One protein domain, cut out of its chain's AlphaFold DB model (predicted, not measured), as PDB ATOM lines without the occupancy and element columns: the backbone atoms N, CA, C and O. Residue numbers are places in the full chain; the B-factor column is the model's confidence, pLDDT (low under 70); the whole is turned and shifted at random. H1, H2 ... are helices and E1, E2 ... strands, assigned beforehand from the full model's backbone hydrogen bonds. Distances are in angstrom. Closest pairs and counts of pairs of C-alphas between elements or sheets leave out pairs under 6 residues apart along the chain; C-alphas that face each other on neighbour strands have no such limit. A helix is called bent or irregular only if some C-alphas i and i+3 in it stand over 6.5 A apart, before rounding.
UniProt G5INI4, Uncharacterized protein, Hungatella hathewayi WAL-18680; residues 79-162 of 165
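AT A GLANCE: This is residues 79 to 162 of the 165 residues of an uncharacterized protein of Hungatella hathewayi WAL-18680 (UniProt G5INI4). Two groups of strands make a bent wall: the meander E1 E2 E3, and the hairpin E4 E5 set beside its E1 edge. The long helix H3 packs along E1 and reaches the hairpin too, H1 packs on part of H3, and the short H2 follows the end of E3. The printed part has 84 residues, with three named helices and five named strands in the order H1 E1 E2 E3 H2 H3 E4 E5. Both sheets are antiparallel and the class is mixed, helices and strands. The whole is compact, with a radius of gyration of the C-alphas of 11.7 A and spans of 34 by 22 by 22 A.

HOW THE PARTS SIT: H1, residues 79 to 89, comes first. E1, residues 96 to 100, E2, residues 103 to 107, and E3, residues 112 to 116, form a meander, each strand the antiparallel neighbour of the one before. N 98 and O 105 of the hairpin E1 and E2 are 2.9 A apart, and N 104 and O 115 of the hairpin E2 and E3 are 2.7 A apart, both within hydrogen-bond range. H1 only grazes this sheet, with residues 83 to 87. H2, residues 117 to 120, grazes it too and only just touches H1, with 3 pairs of C-alphas within 8 A; the closest are Trp 79 and Phe 120, 6.2 A. H3, residues 128 to 145, is on the sheet over E1, at a height over the sheet of 8.4 A, and runs along the strands, at 20 degrees to E1 on the local plane, which is fitted to only just enough C-alphas, 6. H3 touches H1 with residues 137 to 142 alone; the closest C-alphas are those of Leu 80 and Leu 138, 5.7 A. They stand at a steep tilt of 55 degrees, the same way. E4, residues 148 to 153, and E5, residues 156 to 161, form a hairpin with N 149 and O 160 within hydrogen-bond range at 2.8 A. The closest C-alphas of E1 and E5 are those of Arg 96 and His 158, 4.8 A; E1 and E4 are apart. In H1 and H3 every O i to N i+4 pair is within hydrogen-bond range; H2 is too short for such a pair.

IN THESE COORDINATES: H1 begins at C-alpha 79, (181.212, 183.886, 86.421), and is 15.5 A long. E1, E2 and E3 measure 11.9 A, 12.6 A and 13.3 A, and H2 5.4 A. H3 runs 25.7 A from C-alpha 128, (177.766, 171.494, 98.897). E4 measures 15.9 A; E5 measures 16.2 A and ends at C-alpha 161, (187.418, 196.592, 103.325).

THE WHOLE: The two C-alphas farthest apart, those of Gln 124 and Ile 162, are 34.0 A apart. The printed part has no cut and no long link. The mean pLDDT of the printed part is 73.5; residues 88 to 94 and 145 to 162 are under 70.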
ATOM      1  N   TRP A  79     182.274 183.876  85.423       87.50
ATOM      2  CA  TRP A  79     181.212 183.886  86.421       87.50
ATOM      3  C   TRP A  79     181.669 184.527  87.731       87.50
ATOM      4  O   TRP A  79     181.046 185.475  88.197       87.50
ATOM      5  N   LEU A  80     182.834 184.114  88.244       83.31
ATOM      6  CA  LEU A  80     183.411 184.689  89.467       83.31
ATOM      7  C   LEU A  80     183.674 186.188  89.340       83.31
ATOM      8  O   LEU A  80     183.555 186.913  90.320       83.31
ATOM      9  N   ASN A  81     184.012 186.658  88.137       82.12
ATOM     10  CA  ASN A  81     184.242 188.078  87.908       82.12
ATOM     11  C   ASN A  81     182.936 188.864  88.014       82.12
ATOM     12  O   ASN A  81     182.935 189.897  88.664       82.12
ATOM     13  N   ARG A  82     181.827 188.359  87.456       84.50
ATOM     14  CA  ARG A  82     180.512 189.009  87.585       84.50
ATOM     15  C   ARG A  82     180.045 189.062  89.037       84.50
ATOM     16  O   ARG A  82     179.599 190.111  89.482       84.50
ATOM     17  N   VAL A  83     180.203 187.961  89.771       82.88
ATOM     18  CA  VAL A  83     179.884 187.901  91.206       82.88
ATOM     19  C   VAL A  83     180.726 188.920  91.983       82.88
ATOM     20  O   VAL A  83     180.186 189.725  92.737       82.88
ATOM     21  N   ALA A  84     182.042 188.943  91.750       77.38
ATOM     22  CA  ALA A  84     182.942 189.905  92.382       77.38
ATOM     23  C   ALA A  84     182.611 191.359  92.006       77.38
ATOM     24  O   ALA A  84     182.701 192.238  92.859       77.38
ATOM     25  N   ASP A  85     182.212 191.624  90.760       78.19
ATOM     26  CA  ASP A  85     181.838 192.964  90.304       78.19
ATOM     27  C   ASP A  85     180.569 193.458  91.009       78.19
ATOM     28  O   ASP A  85     180.534 194.612  91.430       78.19
ATOM     29  N   THR A  86     179.568 192.594  91.214       76.56
ATOM     30  CA  THR A  86     178.364 192.926  91.997       76.56
ATOM     31  C   THR A  86     178.713 193.281  93.438       76.56
ATOM     32  O   THR A  86     178.322 194.345  93.911       76.56
ATOM     33  N   ILE A  87     179.553 192.471  94.085       74.44
ATOM     34  CA  ILE A  87     180.047 192.738  95.444       74.44
ATOM     35  C   ILE A  87     180.794 194.084  95.506       74.44
ATOM     36  O   ILE A  87     180.630 194.870  96.435       74.44
ATOM     37  N   CYS A  88     181.623 194.387  94.502       69.12
ATOM     38  CA  CYS A  88     182.378 195.643  94.465       69.12
ATOM     39  C   CYS A  88     181.487 196.870  94.209       69.12
ATOM     40  O   CYS A  88     181.812 197.975  94.653       69.12
ATOM     41  N   GLN A  89     180.383 196.704  93.477       67.25
ATOM     42  CA  GLN A  89     179.464 197.793  93.140       67.25
ATOM     43  C   GLN A  89     178.658 198.290  94.337       67.25
ATOM     44  O   GLN A  89     178.342 199.481  94.381       67.25
ATOM     45  N   GLU A  90     178.385 197.439  95.327       64.31
ATOM     46  CA  GLU A  90     177.654 197.841  96.534       64.31
ATOM     47  C   GLU A  90     178.391 198.899  97.362       64.31
ATOM     48  O   GLU A  90     177.752 199.597  98.147       64.31
ATOM     49  N   LYS A  91     179.707 199.103  97.160       55.94
ATOM     50  CA  LYS A  91     180.543 200.134  97.824       55.94
ATOM     51  C   LYS A  91     180.453 200.152  99.363       55.94
ATOM     52  O   LYS A  91     180.964 201.083  99.995       55.94
ATOM     53  N   ARG A  92     179.834 199.137  99.963       61.75
ATOM     54  CA  ARG A  92     179.651 198.940 101.399       61.75
ATOM     55  C   ARG A  92     180.560 197.798 101.847       61.75
ATOM     56  O   ARG A  92     180.714 196.829 101.106       61.75
ATOM     57  N   PRO A  93     181.190 197.896 103.025       64.56
ATOM     58  CA  PRO A  93     181.840 196.740 103.618       64.56
ATOM     59  C   PRO A  93     180.780 195.677 103.924       64.56
ATOM     60  O   PRO A  93     179.804 195.951 104.618       64.56
ATOM     61  N   ALA A  94     180.953 194.486 103.357       66.19
ATOM     62  CA  ALA A  94     180.133 193.332 103.689       66.19
ATOM     63  C   ALA A  94     180.739 192.631 104.907       66.19
ATOM     64  O   ALA A  94     181.907 192.280 104.891       66.19
ATOM     65  N   ASN A  95     179.954 192.388 105.945       71.00
ATOM     66  CA  ASN A  95     180.357 191.592 107.101       71.00
ATOM     67  C   ASN A  95     180.485 190.106 106.748       71.00
ATOM     68  O   ASN A  95     181.316 189.410 107.333       71.00
ATOM     69  N   ARG A  96     179.694 189.629 105.780       73.50
ATOM     70  CA  ARG A  96     179.710 188.244 105.294       73.50
ATOM     71  C   ARG A  96     179.430 188.197 103.798       73.50
ATOM     72  O   ARG A  96     178.511 188.854 103.315       73.50
ATOM     73  N   ILE A  97     180.215 187.398 103.081       77.06
ATOM     74  CA  ILE A  97     180.031 187.107 101.656       77.06
ATOM     75  C   ILE A  97     180.057 185.595 101.495       77.06
ATOM     76  O   ILE A  97     181.104 184.980 101.652       77.06
ATOM     77  N   GLU A  98     178.938 184.970 101.165       80.44
ATOM     78  CA  GLU A  98     178.889 183.511 101.085       80.44
ATOM     79  C   GLU A  98     178.015 183.035  99.932       80.44
ATOM     80  O   GLU A  98     176.862 183.425  99.797       80.44
ATOM     81  N   LEU A  99     178.555 182.145  99.106       82.69
ATOM     82  CA  LEU A  99     177.762 181.333  98.197       82.69
ATOM     83  C   LEU A  99     177.131 180.195  98.994       82.69
ATOM     84  O   LEU A  99     177.833 179.452  99.679       82.69
ATOM     85  N   TRP A 100     175.822 180.036  98.853       82.25
ATOM     86  CA  TRP A 100     175.034 178.976  99.456       82.25
ATOM     87  C   TRP A 100     174.161 178.314  98.396       82.25
ATOM     88  O   TRP A 100     173.127 178.870  98.045       82.25
ATOM     89  N   GLU A 101     174.573 177.141  97.903       81.75
ATOM     90  CA  GLU A 101     173.874 176.254  96.948       81.75
ATOM     91  C   GLU A 101     173.320 176.945  95.679       81.75
ATOM     92  O   GLU A 101     173.825 176.727  94.580       81.75
ATOM     93  N   ASN A 102     172.297 177.787  95.800       84.75
ATOM     94  CA  ASN A 102     171.616 178.500  94.722       84.75
ATOM     95  C   ASN A 102     171.602 180.034  94.862       84.75
ATOM     96  O   ASN A 102     171.008 180.701  94.013       84.75
ATOM     97  N   GLN A 103     172.255 180.609  95.874       84.94
ATOM     98  CA  GLN A 103     172.293 182.060  96.086       84.94
ATOM     99  C   GLN A 103     173.645 182.550  96.618       84.94
ATOM    100  O   GLN A 103     174.364 181.827  97.302       84.94
ATOM    101  N   LEU A 104     173.988 183.793  96.305       83.75
ATOM    102  CA  LEU A 104     175.001 184.583  96.988       83.75
ATOM    103  C   LEU A 104     174.307 185.354  98.113       83.75
ATOM    104  O   LEU A 104     173.308 186.032  97.885       83.75
ATOM    105  N   ILE A 105     174.862 185.254  99.309       84.19
ATOM    106  CA  ILE A 105     174.456 185.989 100.497       84.19
ATOM    107  C   ILE A 105     175.490 187.084 100.714       84.19
ATOM    108  O   ILE A 105     176.685 186.795 100.841       84.19
ATOM    109  N   LEU A 106     175.022 188.324 100.768       80.94
ATOM    110  CA  LEU A 106     175.834 189.467 101.136       80.94
ATOM    111  C   LEU A 106     175.202 190.176 102.328       80.94
ATOM    112  O   LEU A 106     174.111 190.730 102.254       80.94
ATOM    113  N   GLU A 107     175.894 190.127 103.454       77.06
ATOM    114  CA  GLU A 107     175.440 190.726 104.702       77.06
ATOM    115  C   GLU A 107     176.277 191.969 104.985       77.06
ATOM    116  O   GLU A 107     177.503 191.897 105.003       77.06
ATOM    117  N   THR A 108     175.627 193.104 105.212       76.75
ATOM    118  CA  THR A 108     176.233 194.355 105.685       76.75
ATOM    119  C   THR A 108     175.713 194.675 107.090       76.75
ATOM    120  O   THR A 108     174.915 193.928 107.651       76.75
ATOM    121  N   GLU A 109     176.145 195.785 107.691       75.44
ATOM    122  CA  GLU A 109     175.581 196.239 108.974       75.44
ATOM    123  C   GLU A 109     174.094 196.631 108.874       75.44
ATOM    124  O   GLU A 109     173.372 196.576 109.866       75.44
ATOM    125  N   GLU A 110     173.636 197.036 107.685       76.75
ATOM    126  CA  GLU A 110     172.301 197.615 107.477       76.75
ATOM    127  C   GLU A 110     171.321 196.652 106.792       76.75
ATOM    128  O   GLU A 110     170.106 196.798 106.938       76.75
ATOM    129  N   SER A 111     171.828 195.694 106.014       79.88
ATOM    130  CA  SER A 111     171.020 194.826 105.153       79.88
ATOM    131  C   SER A 111     171.624 193.433 104.995       79.88
ATOM    132  O   SER A 111     172.836 193.245 105.072       79.88
ATOM    133  N   CYS A 112     170.758 192.455 104.731       82.69
ATOM    134  CA  CYS A 112     171.137 191.123 104.277       82.69
ATOM    135  C   CYS A 112     170.506 190.901 102.901       82.69
ATOM    136  O   CYS A 112     169.278 190.889 102.771       82.69
ATOM    137  N   GLU A 113     171.346 190.795 101.878       83.94
ATOM    138  CA  GLU A 113     170.960 190.746 100.474       83.94
ATOM    139  C   GLU A 113     171.216 189.351  99.906       83.94
ATOM    140  O   GLU A 113     172.229 188.706 100.186       83.94
ATOM    141  N   PHE A 114     170.257 188.869  99.119       87.31
ATOM    142  CA  PHE A 114     170.257 187.522  98.563       87.31
ATOM    143  C   PHE A 114     170.171 187.617  97.046       87.31
ATOM    144  O   PHE A 114     169.176 188.089  96.497       87.31
ATOM    145  N   TYR A 115     171.214 187.145  96.375       85.56
ATOM    146  CA  TYR A 115     171.346 187.181  94.927       85.56
ATOM    147  C   TYR A 115     171.309 185.758  94.364       85.56
ATOM    148  O   TYR A 115     172.274 185.010  94.534       85.56
ATOM    149  N   PRO A 116     170.226 185.351  93.689       87.88
ATOM    150  CA  PRO A 116     170.157 184.070  92.993       87.88
ATOM    151  C   PRO A 116     171.349 183.843  92.043       87.88
ATOM    152  O   PRO A 116     171.780 184.764  91.345       87.88
ATOM    153  N   LEU A 117     171.919 182.628  92.007       85.00
ATOM    154  CA  LEU A 117     173.131 182.370  91.203       85.00
ATOM    155  C   LEU A 117     172.889 182.405  89.683       85.00
ATOM    156  O   LEU A 117     173.827 182.631  88.908       85.00
ATOM    157  N   ASP A 118     171.643 182.218  89.257       84.75
ATOM    158  CA  ASP A 118     171.206 182.322  87.863       84.75
ATOM    159  C   ASP A 118     171.344 183.750  87.317       84.75
ATOM    160  O   ASP A 118     171.690 183.913  86.146       84.75
ATOM    161  N   MET A 119     171.237 184.784  88.165       82.81
ATOM    162  CA  MET A 119     171.550 186.175  87.798       82.81
ATOM    163  C   MET A 119     172.987 186.342  87.287       82.81
ATOM    164  O   MET A 119     173.268 187.220  86.470       82.81
ATOM    165  N   PHE A 120     173.906 185.484  87.733       81.56
ATOM    166  CA  PHE A 120     175.300 185.486  87.296       81.56
ATOM    167  C   PHE A 120     175.555 184.525  86.122       81.56
ATOM    168  O   PHE A 120     176.695 184.415  85.650       81.56
ATOM    169  N   GLY A 121     174.515 183.858  85.616       79.81
ATOM    170  CA  GLY A 121     174.579 182.889  84.522       79.81
ATOM    171  C   GLY A 121     174.915 181.467  84.970       79.81
ATOM    172  O   GLY A 121     175.502 180.720  84.190       79.81
ATOM    173  N   LEU A 122     174.611 181.101  86.223       81.19
ATOM    174  CA  LEU A 122     174.706 179.717  86.685       81.19
ATOM    175  C   LEU A 122     173.331 179.045  86.609       81.19
ATOM    176  O   LEU A 122     172.478 179.251  87.463       81.19
ATOM    177  N   GLU A 123     173.124 178.235  85.574       76.44
ATOM    178  CA  GLU A 123     171.827 177.592  85.310       76.44
ATOM    179  C   GLU A 123     171.490 176.452  86.286       76.44
ATOM    180  O   GLU A 123     170.331 176.059  86.400       76.44
ATOM    181  N   GLN A 124     172.489 175.902  86.984       81.50
ATOM    182  CA  GLN A 124     172.313 174.798  87.928       81.50
ATOM    183  C   GLN A 124     172.815 175.179  89.324       81.50
ATOM    184  O   GLN A 124     173.868 175.812  89.434       81.50
ATOM    185  N   PRO A 125     172.105 174.777  90.393       83.00
ATOM    186  CA  PRO A 125     172.577 174.985  91.753       83.00
ATOM    187  C   PRO A 125     173.866 174.195  91.998       83.00
ATOM    188  O   PRO A 125     174.050 173.092  91.480       83.00
ATOM    189  N   LEU A 126     174.743 174.759  92.819       83.69
ATOM    190  CA  LEU A 126     175.972 174.115  93.252       83.69
ATOM    191  C   LEU A 126     175.652 173.076  94.329       83.69
ATOM    192  O   LEU A 126     174.937 173.346  95.293       83.69
ATOM    193  N   SER A 127     176.252 171.894  94.224       85.81
ATOM    194  CA  SER A 127     176.323 170.969  95.355       85.81
ATOM    195  C   SER A 127     177.116 171.591  96.514       85.81
ATOM    196  O   SER A 127     177.885 172.538  96.335       85.81
ATOM    197  N   LYS A 128     177.005 171.025  97.721       82.75
ATOM    198  CA  LYS A 128     177.766 171.494  98.897       82.75
ATOM    199  C   LYS A 128     179.275 171.563  98.652       82.75
ATOM    200  O   LYS A 128     179.938 172.507  99.070       82.75
ATOM    201  N   MET A 129     179.814 170.567  97.951       81.06
ATOM    202  CA  MET A 129     181.243 170.506  97.646       81.06
ATOM    203  C   MET A 129     181.648 171.568  96.618       81.06
ATOM    204  O   MET A 129     182.685 172.210  96.756       81.06
ATOM    205  N   GLU A 130     180.823 171.781  95.593       83.25
ATOM    206  CA  GLU A 130     181.069 172.820  94.588       83.25
ATOM    207  C   GLU A 130     180.941 174.217  95.191       83.25
ATOM    208  O   GLU A 130     181.765 175.075  94.896       83.25
ATOM    209  N   THR A 131     179.977 174.413  96.092       84.94
ATOM    210  CA  THR A 131     179.784 175.646  96.862       84.94
ATOM    211  C   THR A 131     181.042 175.989  97.661       84.94
ATOM    212  O   THR A 131     181.535 177.113  97.578       84.94
ATOM    213  N   TYR A 132     181.632 175.012  98.360       81.88
ATOM    214  CA  TYR A 132     182.893 175.196  99.085       81.88
ATOM    215  C   TYR A 132     184.024 175.685  98.165       81.88
ATOM    216  O   TYR A 132     184.672 176.696  98.446       81.88
ATOM    217  N   TYR A 133     184.237 175.020  97.025       81.75
ATOM    218  CA  TYR A 133     185.288 175.427  96.087       81.75
ATOM    219  C   TYR A 133     184.987 176.748  95.377       81.75
ATOM    220  O   TYR A 133     185.917 177.505  95.101       81.75
ATOM    221  N   ALA A 134     183.720 177.044  95.094       83.06
ATOM    222  CA  ALA A 134     183.296 178.314  94.524       83.06
ATOM    223  C   ALA A 134     183.564 179.468  95.496       83.06
ATOM    224  O   ALA A 134     184.110 180.483  95.075       83.06
ATOM    225  N   ASN A 135     183.282 179.283  96.791       82.75
ATOM    226  CA  ASN A 135     183.606 180.256  97.838       82.75
ATOM    227  C   ASN A 135     185.114 180.518  97.921       82.75
ATOM    228  O   ASN A 135     185.537 181.674  97.904       82.75
ATOM    229  N   MET A 136     185.941 179.465  97.916       79.00
ATOM    230  CA  MET A 136     187.403 179.624  97.886       79.00
ATOM    231  C   MET A 136     187.888 180.400  96.650       79.00
ATOM    232  O   MET A 136     188.813 181.203  96.733       79.00
ATOM    233  N   ALA A 137     187.282 180.153  95.491       79.19
ATOM    234  CA  ALA A 137     187.665 180.806  94.243       79.19
ATOM    235  C   ALA A 137     187.231 182.264  94.185       79.19
ATOM    236  O   ALA A 137     187.981 183.125  93.730       79.19
ATOM    237  N   LEU A 138     186.008 182.527  94.643       79.50
ATOM    238  CA  LEU A 138     185.448 183.862  94.733       79.50
ATOM    239  C   LEU A 138     186.311 184.715  95.656       79.50
ATOM    240  O   LEU A 138     186.677 185.824  95.284       79.50
ATOM    241  N   PHE A 139     186.743 184.151  96.783       75.25
ATOM    242  CA  PHE A 139     187.711 184.780  97.671       75.25
ATOM    243  C   PHE A 139     189.007 185.174  96.956       75.25
ATOM    244  O   PHE A 139     189.436 186.321  97.057       75.25
ATOM    245  N   ASP A 140     189.625 184.261  96.201       76.12
ATOM    246  CA  ASP A 140     190.860 184.566  95.469       76.12
ATOM    247  C   ASP A 140     190.662 185.684  94.431       76.12
ATOM    248  O   ASP A 140     191.524 186.556  94.267       76.12
ATOM    249  N   VAL A 141     189.514 185.702  93.750       77.75
ATOM    250  CA  VAL A 141     189.174 186.744  92.773       77.75
ATOM    251  C   VAL A 141     188.936 188.089  93.452       77.75
ATOM    252  O   VAL A 141     189.470 189.098  92.997       77.75
ATOM    253  N   ILE A 142     188.180 188.130  94.548       74.00
ATOM    254  CA  ILE A 142     187.904 189.386  95.245       74.00
ATOM    255  C   ILE A 142     189.197 189.931  95.864       74.00
ATOM    256  O   ILE A 142     189.543 191.080  95.610       74.00
ATOM    257  N   ARG A 143     189.987 189.094  96.551       71.69
ATOM    258  CA  ARG A 143     191.288 189.473  97.133       71.69
ATOM    259  C   ARG A 143     192.256 190.078  96.113       71.69
ATOM    260  O   ARG A 143     193.051 190.943  96.458       71.69
ATOM    261  N   THR A 144     192.237 189.608  94.866       70.88
ATOM    262  CA  THR A 144     193.111 190.151  93.808       70.88
ATOM    263  C   THR A 144     192.582 191.445  93.186       70.88
ATOM    264  O   THR A 144     193.350 192.160  92.543       70.88
ATOM    265  N   ARG A 145     191.296 191.759  93.370       64.56
ATOM    266  CA  ARG A 145     190.623 192.936  92.799       64.56
ATOM    267  C   ARG A 145     190.403 194.064  93.800       64.56
ATOM    268  O   ARG A 145     190.302 195.216  93.386       64.56
ATOM    269  N   THR A 146     190.320 193.758  95.090       59.38
ATOM    270  CA  THR A 146     189.989 194.721  96.140       59.38
ATOM    271  C   THR A 146     191.102 194.807  97.183       59.38
ATOM    272  O   THR A 146     191.768 193.825  97.498       59.38
ATOM    273  N   ALA A 147     191.311 195.998  97.749       53.69
ATOM    274  CA  ALA A 147     192.212 196.212  98.885       53.69
ATOM    275  C   ALA A 147     191.555 195.789 100.215       53.69
ATOM    276  O   ALA A 147     191.622 196.496 101.215       53.69
ATOM    277  N   CYS A 148     190.852 194.664 100.225       54.94
ATOM    278  CA  CYS A 148     190.114 194.204 101.391       54.94
ATOM    279  C   CYS A 148     190.863 193.046 102.053       54.94
ATOM    280  O   CYS A 148     191.412 192.169 101.380       54.94
ATOM    281  N   TYR A 149     190.882 193.044 103.381       52.62
ATOM    282  CA  TYR A 149     191.354 191.917 104.167       52.62
ATOM    283  C   TYR A 149     190.174 190.976 104.354       52.62
ATOM    284  O   TYR A 149     189.179 191.328 104.975       52.62
ATOM    285  N   TYR A 150     190.273 189.782 103.787       56.22
ATOM    286  CA  TYR A 150     189.267 188.747 103.970       56.22
ATOM    287  C   TYR A 150     189.856 187.615 104.809       56.22
ATOM    288  O   TYR A 150     191.001 187.211 104.581       56.22
ATOM    289  N   TYR A 151     189.072 187.070 105.736       55.78
ATOM    290  CA  TYR A 151     189.435 185.889 106.519       55.78
ATOM    291  C   TYR A 151     188.281 184.878 106.533       55.78
ATOM    292  O   TYR A 151     187.110 185.238 106.418       55.78
ATOM    293  N   LEU A 152     188.636 183.592 106.579       49.47
ATOM    294  CA  LEU A 152     187.698 182.471 106.546       49.47
ATOM    295  C   LEU A 152     187.455 181.996 107.984       49.47
ATOM    296  O   LEU A 152     188.412 181.587 108.644       49.47
ATOM    297  N   GLU A 153     186.211 182.035 108.454       59.56
ATOM    298  CA  GLU A 153     185.795 181.430 109.727       59.56
ATOM    299  C   GLU A 153     184.886 180.219 109.473       59.56
ATOM    300  O   GLU A 153     184.423 179.993 108.352       59.56
ATOM    301  N   ASP A 154     184.601 179.442 110.521       53.66
ATOM    302  CA  ASP A 154     183.756 178.239 110.448       53.66
ATOM    303  C   ASP A 154     182.332 178.517 109.911       53.66
ATOM    304  O   ASP A 154     181.653 177.596 109.457       53.66
ATOM    305  N   ASN A 155     181.897 179.784 109.919       50.91
ATOM    306  CA  ASN A 155     180.553 180.229 109.534       50.91
ATOM    307  C   ASN A 155     180.497 181.017 108.213       50.91
ATOM    308  O   ASN A 155     179.455 181.590 107.894       50.91
ATOM    309  N   GLY A 156     181.596 181.070 107.459       51.38
ATOM    310  CA  GLY A 156     181.631 181.732 106.158       51.38
ATOM    311  C   GLY A 156     182.821 182.666 105.983       51.38
ATOM    312  O   GLY A 156     183.779 182.679 106.759       51.38
ATOM    313  N   LEU A 157     182.781 183.430 104.894       50.75
ATOM    314  CA  LEU A 157     183.844 184.353 104.539       50.75
ATOM    315  C   LEU A 157     183.514 185.765 105.028       50.75
ATOM    316  O   LEU A 157     182.516 186.360 104.615       50.75
ATOM    317  N   HIS A 158     184.400 186.302 105.860       54.78
ATOM    318  CA  HIS A 158     184.315 187.657 106.387       54.78
ATOM    319  C   HIS A 158     185.191 188.608 105.571       54.78
ATOM    320  O   HIS A 158     186.280 188.246 105.115       54.78
ATOM    321  N   CYS A 159     184.697 189.829 105.371       53.22
ATOM    322  CA  CYS A 159     185.349 190.867 104.585       53.22
ATOM    323  C   CYS A 159     185.516 192.143 105.407       53.22
ATOM    324  O   CYS A 159     184.541 192.778 105.784       53.22
ATOM    325  N   GLU A 160     186.749 192.603 105.576       50.69
ATOM    326  CA  GLU A 160     187.035 193.942 106.074       50.69
ATOM    327  C   GLU A 160     187.671 194.766 104.945       50.69
ATOM    328  O   GLU A 160     188.804 194.534 104.516       50.69
ATOM    329  N   ILE A 161     186.917 195.720 104.393       51.16
ATOM    330  CA  ILE A 161     187.418 196.592 103.325       51.16
ATOM    331  C   ILE A 161     188.399 197.598 103.930       51.16
ATOM    332  O   ILE A 161     187.978 198.583 104.540       51.16
ATOM    333  N   ILE A 162     189.703 197.418 103.704       42.44
ATOM    334  CA  ILE A 162     190.677 198.462 104.021       42.44
ATOM    335  C   ILE A 162     190.654 199.479 102.885       42.44
ATOM    336  O   ILE A 162     191.182 199.276 101.794       42.44
TER     337      ILE A 162